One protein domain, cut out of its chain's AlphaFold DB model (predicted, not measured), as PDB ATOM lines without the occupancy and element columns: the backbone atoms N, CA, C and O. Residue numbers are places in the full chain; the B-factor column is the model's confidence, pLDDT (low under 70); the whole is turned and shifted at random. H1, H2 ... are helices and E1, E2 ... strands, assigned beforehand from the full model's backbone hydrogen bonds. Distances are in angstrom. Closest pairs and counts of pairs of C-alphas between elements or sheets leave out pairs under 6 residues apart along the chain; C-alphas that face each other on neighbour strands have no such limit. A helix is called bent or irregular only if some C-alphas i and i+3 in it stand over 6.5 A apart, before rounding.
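AT A GLANCE: This is residues 8 to 73 of the 174 residues of an uncharacterized protein of Thalassococcus sp. S3 (UniProt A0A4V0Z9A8). A twisted sheet of three strands, E1, E2 and E3, is bent into a V, with helix H1 inside the V over one face and short H2 grazing the sheet after E3. The 66 printed residues run H1, E1, E2, E3, H2; the sheet, in order E1, E2, E3, is a meander, each strand the antiparallel neighbour of the one before. The class is mixed; the whole is elongated, 38 by 22 by 18 A, and only just compact, close to loose, with a radius of gyration of the C-alphas of 12.6 A.

HOW THE PARTS SIT: H1, residues 8 to 17, has 5 of 6 O i to N i+4 pairs within hydrogen-bond range. It is on the sheet at a height of 7.7 A, over E2, residues 39 to 50. E1, residues 26 to 36, forms a hairpin with E2, N 29 and O 44 being 2.7 A apart. E3, residues 56 to 67, forms another with E2, N 45 and O 61 being 2.8 A apart. The strands bend by 68, 73 and 79 degrees at residues 30, 43 and 64. H2, residues 69 to 72, only grazes the sheet.

IN THESE COORDINATES: H1 begins at C-alpha 8, (-18.382, 14.907, 47.929), and H2 ends at C-alpha 72, (-24.853, 11.248, 52.486). E2 measures 29.9 A.

THE WHOLE: The printed part has no cut and no long link. Residues 18 to 24, 38, 52 and 67 are under pLDDT 70.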
ATOM      1  N   ASP A   8     -19.441  15.904  47.725       81.81
ATOM      2  CA  ASP A   8     -18.382  14.907  47.929       81.81
ATOM      3  C   ASP A   8     -18.822  13.487  47.514       81.81
ATOM      4  O   ASP A   8     -18.141  12.813  46.741       81.81
ATOM      5  N   VAL A   9     -19.999  13.050  47.963       84.06
ATOM      6  CA  VAL A   9     -20.564  11.735  47.629       84.06
ATOM      7  C   VAL A   9     -21.074  11.702  46.184       84.06
ATOM      8  O   VAL A   9     -20.865  10.721  45.469       84.06
ATOM      9  N   ALA A  10     -21.744  12.765  45.739       85.69
ATOM     10  CA  ALA A  10     -22.289  12.869  44.393       85.69
ATOM     11  C   ALA A  10     -21.176  12.793  43.349       85.69
ATOM     12  O   ALA A  10     -21.320  12.052  42.380       85.69
ATOM     13  N   SER A  11     -20.077  13.519  43.555       85.06
ATOM     14  CA  SER A  11     -18.904  13.492  42.683       85.06
ATOM     15  C   SER A  11     -18.256  12.114  42.672       85.06
ATOM     16  O   SER A  11     -18.061  11.567  41.591       85.06
ATOM     17  N   ALA A  12     -18.026  11.513  43.844       83.12
ATOM     18  CA  ALA A  12     -17.434  10.180  43.937       83.12
ATOM     19  C   ALA A  12     -18.280   9.115  43.224       83.12
ATOM     20  O   ALA A  12     -17.746   8.264  42.525       83.12
ATOM     21  N   LEU A  13     -19.609   9.158  43.349       82.56
ATOM     22  CA  LEU A  13     -20.481   8.237  42.617       82.56
ATOM     23  C   LEU A  13     -20.520   8.564  41.122       82.56
ATOM     24  O   LEU A  13     -20.440   7.655  40.305       82.56
ATOM     25  N   SER A  14     -20.604   9.842  40.750       81.75
ATOM     26  CA  SER A  14     -20.716  10.260  39.344       81.75
ATOM     27  C   SER A  14     -19.469   9.913  38.530       81.75
ATOM     28  O   SER A  14     -19.605   9.527  37.375       81.75
ATOM     29  N   GLU A  15     -18.281   9.983  39.139       80.31
ATOM     30  CA  GLU A  15     -17.013   9.564  38.522       80.31
ATOM     31  C   GLU A  15     -17.009   8.079  38.142       80.31
ATOM     32  O   GLU A  15     -16.382   7.695  37.162       80.31
ATOM     33  N   HIS A  16     -17.736   7.242  38.882       75.94
ATOM     34  CA  HIS A  16     -17.847   5.815  38.588       75.94
ATOM     35  C   HIS A  16     -19.061   5.500  37.701       75.94
ATOM     36  O   HIS A  16     -19.010   4.577  36.893       75.94
ATOM     37  N   LEU A  17     -20.134   6.290  37.808       73.94
ATOM     38  CA  LEU A  17     -21.335   6.160  36.981       73.94
ATOM     39  C   LEU A  17     -21.123   6.633  35.532       73.94
ATOM     40  O   LEU A  17     -21.860   6.206  34.648       73.94
ATOM     41  N   SER A  18     -20.129   7.486  35.259       69.00
ATOM     42  CA  SER A  18     -19.824   7.951  33.895       69.00
ATOM     43  C   SER A  18     -19.275   6.863  32.971       69.00
ATOM     44  O   SER A  18     -19.224   7.068  31.762       69.00
ATOM     45  N   TRP A  19     -18.849   5.727  33.526       65.19
ATOM     46  CA  TRP A  19     -18.299   4.595  32.776       65.19
ATOM     47  C   TRP A  19     -19.344   3.534  32.421       65.19
ATOM     48  O   TRP A  19     -19.003   2.554  31.768       65.19
ATOM     49  N   ILE A  20     -20.590   3.709  32.869       67.00
ATOM     50  CA  ILE A  20     -21.653   2.713  32.705       67.00
ATOM     51  C   ILE A  20     -22.290   2.884  31.332       67.00
ATOM     52  O   ILE A  20     -22.689   3.995  30.968       67.00
ATOM     53  N   SER A  21     -22.363   1.788  30.577       61.38
ATOM     54  CA  SER A  21     -23.022   1.765  29.273       61.38
ATOM     55  C   SER A  21     -24.556   1.816  29.423       61.38
ATOM     56  O   SER A  21     -25.090   1.846  30.532       61.38
ATOM     57  N   ASP A  22     -25.292   1.899  28.313       60.38
ATOM     58  CA  ASP A  22     -26.760   2.014  28.344       60.38
ATOM     59  C   ASP A  22     -27.475   0.710  28.747       60.38
ATOM     60  O   ASP A  22     -28.668   0.744  29.044       60.38
ATOM     61  N   ASP A  23     -26.753  -0.410  28.826       60.69
ATOM     62  CA  ASP A  23     -27.311  -1.712  29.179       60.69
ATOM     63  C   ASP A  23     -27.405  -1.935  30.701       60.69
ATOM     64  O   ASP A  23     -26.746  -1.287  31.520       60.69
ATOM     65  N   ALA A  24     -28.253  -2.888  31.103       60.75
ATOM     66  CA  ALA A  24     -28.405  -3.273  32.502       60.75
ATOM     67  C   ALA A  24     -27.127  -3.950  33.032       60.75
ATOM     68  O   ALA A  24     -26.905  -5.145  32.826       60.75
ATOM     69  N   GLU A  25     -26.290  -3.185  33.732       73.50
ATOM     70  CA  GLU A  25     -24.973  -3.617  34.196       73.50
ATOM     71  C   GLU A  25     -24.865  -3.658  35.728       73.50
ATOM     72  O   GLU A  25     -25.390  -2.810  36.460       73.50
ATOM     73  N   VAL A  26     -24.137  -4.668  36.217       77.00
ATOM     74  CA  VAL A  26     -23.701  -4.770  37.614       77.00
ATOM     75  C   VAL A  26     -22.229  -4.399  37.687       77.00
ATOM     76  O   VAL A  26     -21.382  -5.100  37.135       77.00
ATOM     77  N   ILE A  27     -21.903  -3.348  38.428       82.19
ATOM     78  CA  ILE A  27     -20.530  -2.875  38.588       82.19
ATOM     79  C   ILE A  27     -20.115  -3.018  40.037       82.19
ATOM     80  O   ILE A  27     -20.796  -2.566  40.954       82.19
ATOM     81  N   SER A  28     -18.970  -3.659  40.242       82.12
ATOM     82  CA  SER A  28     -18.356  -3.804  41.557       82.12
ATOM     83  C   SER A  28     -17.186  -2.840  41.672       82.12
ATOM     84  O   SER A  28     -16.257  -2.891  40.873       82.12
ATOM     85  N   LEU A  29     -17.222  -1.990  42.689       82.81
ATOM     86  CA  LEU A  29     -16.222  -0.979  43.001       82.81
ATOM     87  C   LEU A  29     -15.564  -1.331  44.346       82.81
ATOM     88  O   LEU A  29     -15.928  -0.765  45.383       82.81
ATOM     89  N   PRO A  30     -14.627  -2.297  44.374       77.81
ATOM     90  CA  PRO A  30     -13.990  -2.760  45.608       77.81
ATOM     91  C   PRO A  30     -13.076  -1.707  46.252       77.81
ATOM     92  O   PRO A  30     -12.772  -1.810  47.439       77.81
ATOM     93  N   GLU A  31     -12.658  -0.698  45.490       81.31
ATOM     94  CA  GLU A  31     -11.815   0.409  45.959       81.31
ATOM     95  C   GLU A  31     -12.625   1.663  46.311       81.31
ATOM     96  O   GLU A  31     -12.065   2.637  46.808       81.31
ATOM     97  N   PHE A  32     -13.949   1.641  46.111       83.12
ATOM     98  CA  PHE A  32     -14.804   2.770  46.459       83.12
ATOM     99  C   PHE A  32     -14.700   3.071  47.955       83.12
ATOM    100  O   PHE A  32     -14.964   2.197  48.788       83.12
ATOM    101  N   LEU A  33     -14.347   4.311  48.282       84.31
ATOM    102  CA  LEU A  33     -14.255   4.818  49.641       84.31
ATOM    103  C   LEU A  33     -14.675   6.284  49.650       84.31
ATOM    104  O   LEU A  33     -14.066   7.116  48.985       84.31
ATOM    105  N   VAL A  34     -15.680   6.605  50.458       83.88
ATOM    106  CA  VAL A  34     -16.030   7.990  50.775       83.88
ATOM    107  C   VAL A  34     -16.012   8.145  52.283       83.88
ATOM    108  O   VAL A  34     -16.676   7.402  53.012       83.88
ATOM    109  N   GLN A  35     -15.230   9.116  52.747       81.25
ATOM    110  CA  GLN A  35     -15.097   9.458  54.153       81.25
ATOM    111  C   GLN A  35     -15.483  10.919  54.348       81.25
ATOM    112  O   GLN A  35     -14.794  11.828  53.888       81.25
ATOM    113  N   ILE A  36     -16.582  11.133  55.062       79.12
ATOM    114  CA  ILE A  36     -17.073  12.454  55.450       79.12
ATOM    115  C   ILE A  36     -17.339  12.458  56.964       79.12
ATOM    116  O   ILE A  36     -17.481  11.392  57.572       79.12
ATOM    117  N   PRO A  37     -17.403  13.626  57.629       75.62
ATOM    118  CA  PRO A  37     -17.648  13.672  59.069       75.62
ATOM    119  C   PRO A  37     -18.922  12.909  59.469       75.62
ATOM    120  O   PRO A  37     -20.029  13.283  59.083       75.62
ATOM    121  N   GLY A  38     -18.758  11.836  60.249       67.69
ATOM    122  CA  GLY A  38     -19.849  10.992  60.750       67.69
ATOM    123  C   GLY A  38     -20.398   9.943  59.772       67.69
ATOM    124  O   GLY A  38     -21.403   9.308  60.104       67.69
ATOM    125  N   LEU A  39     -19.774   9.750  58.603       80.12
ATOM    126  CA  LEU A  39     -20.102   8.675  57.662       80.12
ATOM    127  C   LEU A  39     -18.854   8.180  56.915       80.12
ATOM    128  O   LEU A  39     -18.144   8.950  56.270       80.12
ATOM    129  N   ILE A  40     -18.635   6.869  56.956       79.00
ATOM    130  CA  ILE A  40     -17.679   6.161  56.105       79.00
ATOM    131  C   ILE A  40     -18.455   5.104  55.329       79.00
ATOM    132  O   ILE A  40     -19.135   4.270  55.932       79.00
ATOM    133  N   ILE A  41     -18.338   5.124  54.005       86.25
ATOM    134  CA  ILE A  41     -18.878   4.087  53.122       86.25
ATOM    135  C   ILE A  41     -17.750   3.510  52.278       86.25
ATOM    136  O   ILE A  41     -16.923   4.257  51.752       86.25
ATOM    137  N   SER A  42     -17.702   2.184  52.154       85.12
ATOM    138  CA  SER A  42     -16.717   1.528  51.298       85.12
ATOM    139  C   SER A  42     -17.247   0.276  50.615       85.12
ATOM    140  O   SER A  42     -18.178  -0.371  51.109       85.12
ATOM    141  N   ARG A  43     -16.610  -0.056  49.484       82.50
ATOM    142  CA  ARG A  43     -16.964  -1.148  48.566       82.50
ATOM    143  C   ARG A  43     -18.401  -1.030  48.065       82.50
ATOM    144  O   ARG A  43     -19.338  -1.439  48.748       82.50
ATOM    145  N   ALA A  44     -18.576  -0.467  46.878       86.06
ATOM    146  CA  ALA A  44     -19.895  -0.269  46.289       86.06
ATOM    147  C   ALA A  44     -20.186  -1.313  45.209       86.06
ATOM    148  O   ALA A  44     -19.319  -1.650  44.412       86.06
ATOM    149  N   HIS A  45     -21.422  -1.790  45.153       85.81
ATOM    150  CA  HIS A  45     -21.987  -2.466  43.997       85.81
ATOM    151  C   HIS A  45     -23.070  -1.571  43.420       85.81
ATOM    152  O   HIS A  45     -24.013  -1.213  44.125       85.81
ATOM    153  N   ILE A  46     -22.925  -1.196  42.160       85.31
ATOM    154  CA  ILE A  46     -23.890  -0.377  41.445       85.31
ATOM    155  C   ILE A  46     -24.624  -1.283  40.472       85.31
ATOM    156  O   ILE A  46     -24.011  -2.013  39.701       85.31
ATOM    157  N   LEU A  47     -25.943  -1.250  40.546       83.00
ATOM    158  CA  LEU A  47     -26.846  -1.979  39.677       83.00
ATOM    159  C   LEU A  47     -27.632  -0.947  38.887       83.00
ATOM    160  O   LEU A  47     -28.375  -0.165  39.485       83.00
ATOM    161  N   VAL A  48     -27.446  -0.931  37.573       83.00
ATOM    162  CA  VAL A  48     -28.212  -0.068  36.673       83.00
ATOM    163  C   VAL A  48     -29.194  -0.933  35.902       83.00
ATOM    164  O   VAL A  48     -28.838  -1.994  35.399       83.00
ATOM    165  N   SER A  49     -30.450  -0.507  35.846       80.81
ATOM    166  CA  SER A  49     -31.486  -1.177  35.063       80.81
ATOM    167  C   SER A  49     -32.350  -0.147  34.356       80.81
ATOM    168  O   SER A  49     -32.798   0.821  34.980       80.81
ATOM    169  N   GLU A  50     -32.608  -0.367  33.072       75.31
ATOM    170  CA  GLU A  50     -33.568   0.418  32.304       75.31
ATOM    171  C   GLU A  50     -34.999   0.006  32.682       75.31
ATOM    172  O   GLU A  50     -35.316  -1.182  32.780       75.31
ATOM    173  N   MET A  51     -35.855   0.989  32.951       71.44
ATOM    174  CA  MET A  51     -37.284   0.779  33.162       71.44
ATOM    175  C   MET A  51     -38.067   1.014  31.865       71.44
ATOM    176  O   MET A  51     -37.620   1.700  30.951       71.44
ATOM    177  N   ALA A  52     -39.269   0.437  31.793       66.56
ATOM    178  CA  ALA A  52     -40.125   0.446  30.602       66.56
ATOM    179  C   ALA A  52     -40.575   1.849  30.137       66.56
ATOM    180  O   ALA A  52     -41.106   1.993  29.037       66.56
ATOM    181  N   ASP A  53     -40.386   2.872  30.964       72.50
ATOM    182  CA  ASP A  53     -40.675   4.283  30.700       72.50
ATOM    183  C   ASP A  53     -39.447   5.078  30.213       72.50
ATOM    184  O   ASP A  53     -39.523   6.298  30.055       72.50
ATOM    185  N   GLY A  54     -38.317   4.406  29.963       70.00
ATOM    186  CA  GLY A  54     -37.052   5.036  29.578       70.00
ATOM    187  C   GLY A  54     -36.312   5.694  30.748       70.00
ATOM    188  O   GLY A  54     -35.302   6.371  30.535       70.00
ATOM    189  N   LEU A  55     -36.784   5.519  31.990       72.81
ATOM    190  CA  LEU A  55     -36.053   5.945  33.181       72.81
ATOM    191  C   LEU A  55     -34.999   4.902  33.562       72.81
ATOM    192  O   LEU A  55     -35.232   3.696  33.514       72.81
ATOM    193  N   ARG A  56     -33.831   5.367  34.011       73.88
ATOM    194  CA  ARG A  56     -32.797   4.490  34.577       73.88
ATOM    195  C   ARG A  56     -32.952   4.403  36.082       73.88
ATOM    196  O   ARG A  56     -32.905   5.417  36.781       73.88
ATOM    197  N   HIS A  57     -33.074   3.184  36.582       78.38
ATOM    198  CA  HIS A  57     -32.970   2.905  38.002       78.38
ATOM    199  C   HIS A  57     -31.521   2.568  38.344       78.38
ATOM    200  O   HIS A  57     -30.912   1.709  37.711       78.38
ATOM    201  N   VAL A  58     -30.972   3.245  39.351       79.38
ATOM    202  CA  VAL A  58     -29.610   3.014  39.843       79.38
ATOM    203  C   VAL A  58     -29.698   2.623  41.311       79.38
ATOM    204  O   VAL A  58     -30.101   3.431  42.148       79.38
ATOM    205  N   MET A  59     -29.311   1.392  41.634       82.88
ATOM    206  CA  MET A  59     -29.207   0.909  43.008       82.88
ATOM    207  C   MET A  59     -27.738   0.798  43.411       82.88
ATOM    208  O   MET A  59     -26.998  -0.025  42.879       82.88
ATOM    209  N   CYS A  60     -27.332   1.592  44.399       83.38
ATOM    210  CA  CYS A  60     -26.005   1.512  45.002       83.38
ATOM    211  C   CYS A  60     -26.081   0.732  46.317       83.38
ATOM    212  O   CYS A  60     -26.753   1.149  47.261       83.38
ATOM    213  N   ARG A  61     -25.361  -0.385  46.400       85.31
ATOM    214  CA  ARG A  61     -25.214  -1.194  47.610       85.31
ATOM    215  C   ARG A  61     -23.798  -1.059  48.148       85.31
ATOM    216  O   ARG A  61     -22.849  -1.441  47.478       85.31
ATOM    217  N   PHE A  62     -23.658  -0.585  49.378       86.25
ATOM    218  CA  PHE A  62     -22.364  -0.494  50.055       86.25
ATOM    219  C   PHE A  62     -22.156  -1.712  50.953       86.25
ATOM    220  O   PHE A  62     -23.062  -2.096  51.693       86.25
ATOM    221  N   GLN A  63     -20.982  -2.337  50.885       81.75
ATOM    222  CA  GLN A  63     -20.668  -3.496  51.722       81.75
ATOM    223  C   GLN A  63     -20.334  -3.076  53.157       81.75
ATOM    224  O   GLN A  63     -20.673  -3.794  54.093       81.75
ATOM    225  N   HIS A  64     -19.697  -1.914  53.330       75.88
ATOM    226  CA  HIS A  64     -19.379  -1.369  54.645       75.88
ATOM    227  C   HIS A  64     -19.958   0.035  54.774       75.88
ATOM    228  O   HIS A  64     -19.696   0.905  53.944       75.88
ATOM    229  N   VAL A  65     -20.726   0.244  55.841       77.38
ATOM    230  CA  VAL A  65     -21.274   1.544  56.229       77.38
ATOM    231  C   VAL A  65     -21.006   1.724  57.716       77.38
ATOM    232  O   VAL A  65     -21.428   0.903  58.528       77.38
ATOM    233  N   MET A  66     -20.299   2.791  58.075       73.06
ATOM    234  CA  MET A  66     -20.088   3.196  59.460       73.06
ATOM    235  C   MET A  66     -20.579   4.624  59.654       73.06
ATOM    236  O   MET A  66     -20.222   5.521  58.894       73.06
ATOM    237  N   GLY A  67     -21.376   4.840  60.698       69.31
ATOM    238  CA  GLY A  67     -22.011   6.126  60.958       69.31
ATOM    239  C   GLY A  67     -23.379   6.250  60.290       69.31
ATOM    240  O   GLY A  67     -24.109   5.273  60.144       69.31
ATOM    241  N   SER A  68     -23.763   7.475  59.943       75.12
ATOM    242  CA  SER A  68     -25.131   7.799  59.536       75.12
ATOM    243  C   SER A  68     -25.259   7.951  58.022       75.12
ATOM    244  O   SER A  68     -24.723   8.898  57.452       75.12
ATOM    245  N   LEU A  69     -26.024   7.066  57.371       77.56
ATOM    246  CA  LEU A  69     -26.280   7.157  55.927       77.56
ATOM    247  C   LEU A  69     -27.051   8.433  55.550       77.56
ATOM    248  O   LEU A  69     -26.894   8.932  54.440       77.56
ATOM    249  N   SER A  70     -27.824   9.009  56.480       78.31
ATOM    250  CA  SER A  70     -28.515  10.285  56.254       78.31
ATOM    251  C   SER A  70     -27.537  11.422  55.947       78.31
ATOM    252  O   SER A  70     -27.855  12.312  55.165       78.31
ATOM    253  N   ARG A  71     -26.300  11.342  56.457       79.38
ATOM    254  CA  ARG A  71     -25.239  12.312  56.157       79.38
ATOM    255  C   ARG A  71     -24.785  12.291  54.708       79.38
ATOM    256  O   ARG A  71     -24.089  13.211  54.313       79.38
ATOM    257  N   MET A  72     -25.146  11.283  53.919       82.56
ATOM    258  CA  MET A  72     -24.853  11.248  52.486       82.56
ATOM    259  C   MET A  72     -25.696  12.265  51.697       82.56
ATOM    260  O   MET A  72     -25.356  12.619  50.566       82.56
ATOM    261  N   PHE A  73     -26.789  12.748  52.290       83.69
ATOM    262  CA  PHE A  73     -27.780  13.597  51.648       83.69
ATOM    263  C   PHE A  73     -27.622  15.066  52.060       83.69
ATOM    264  O   PHE A  73     -27.191  15.379  53.170       83.69
TER     265      PHE A  73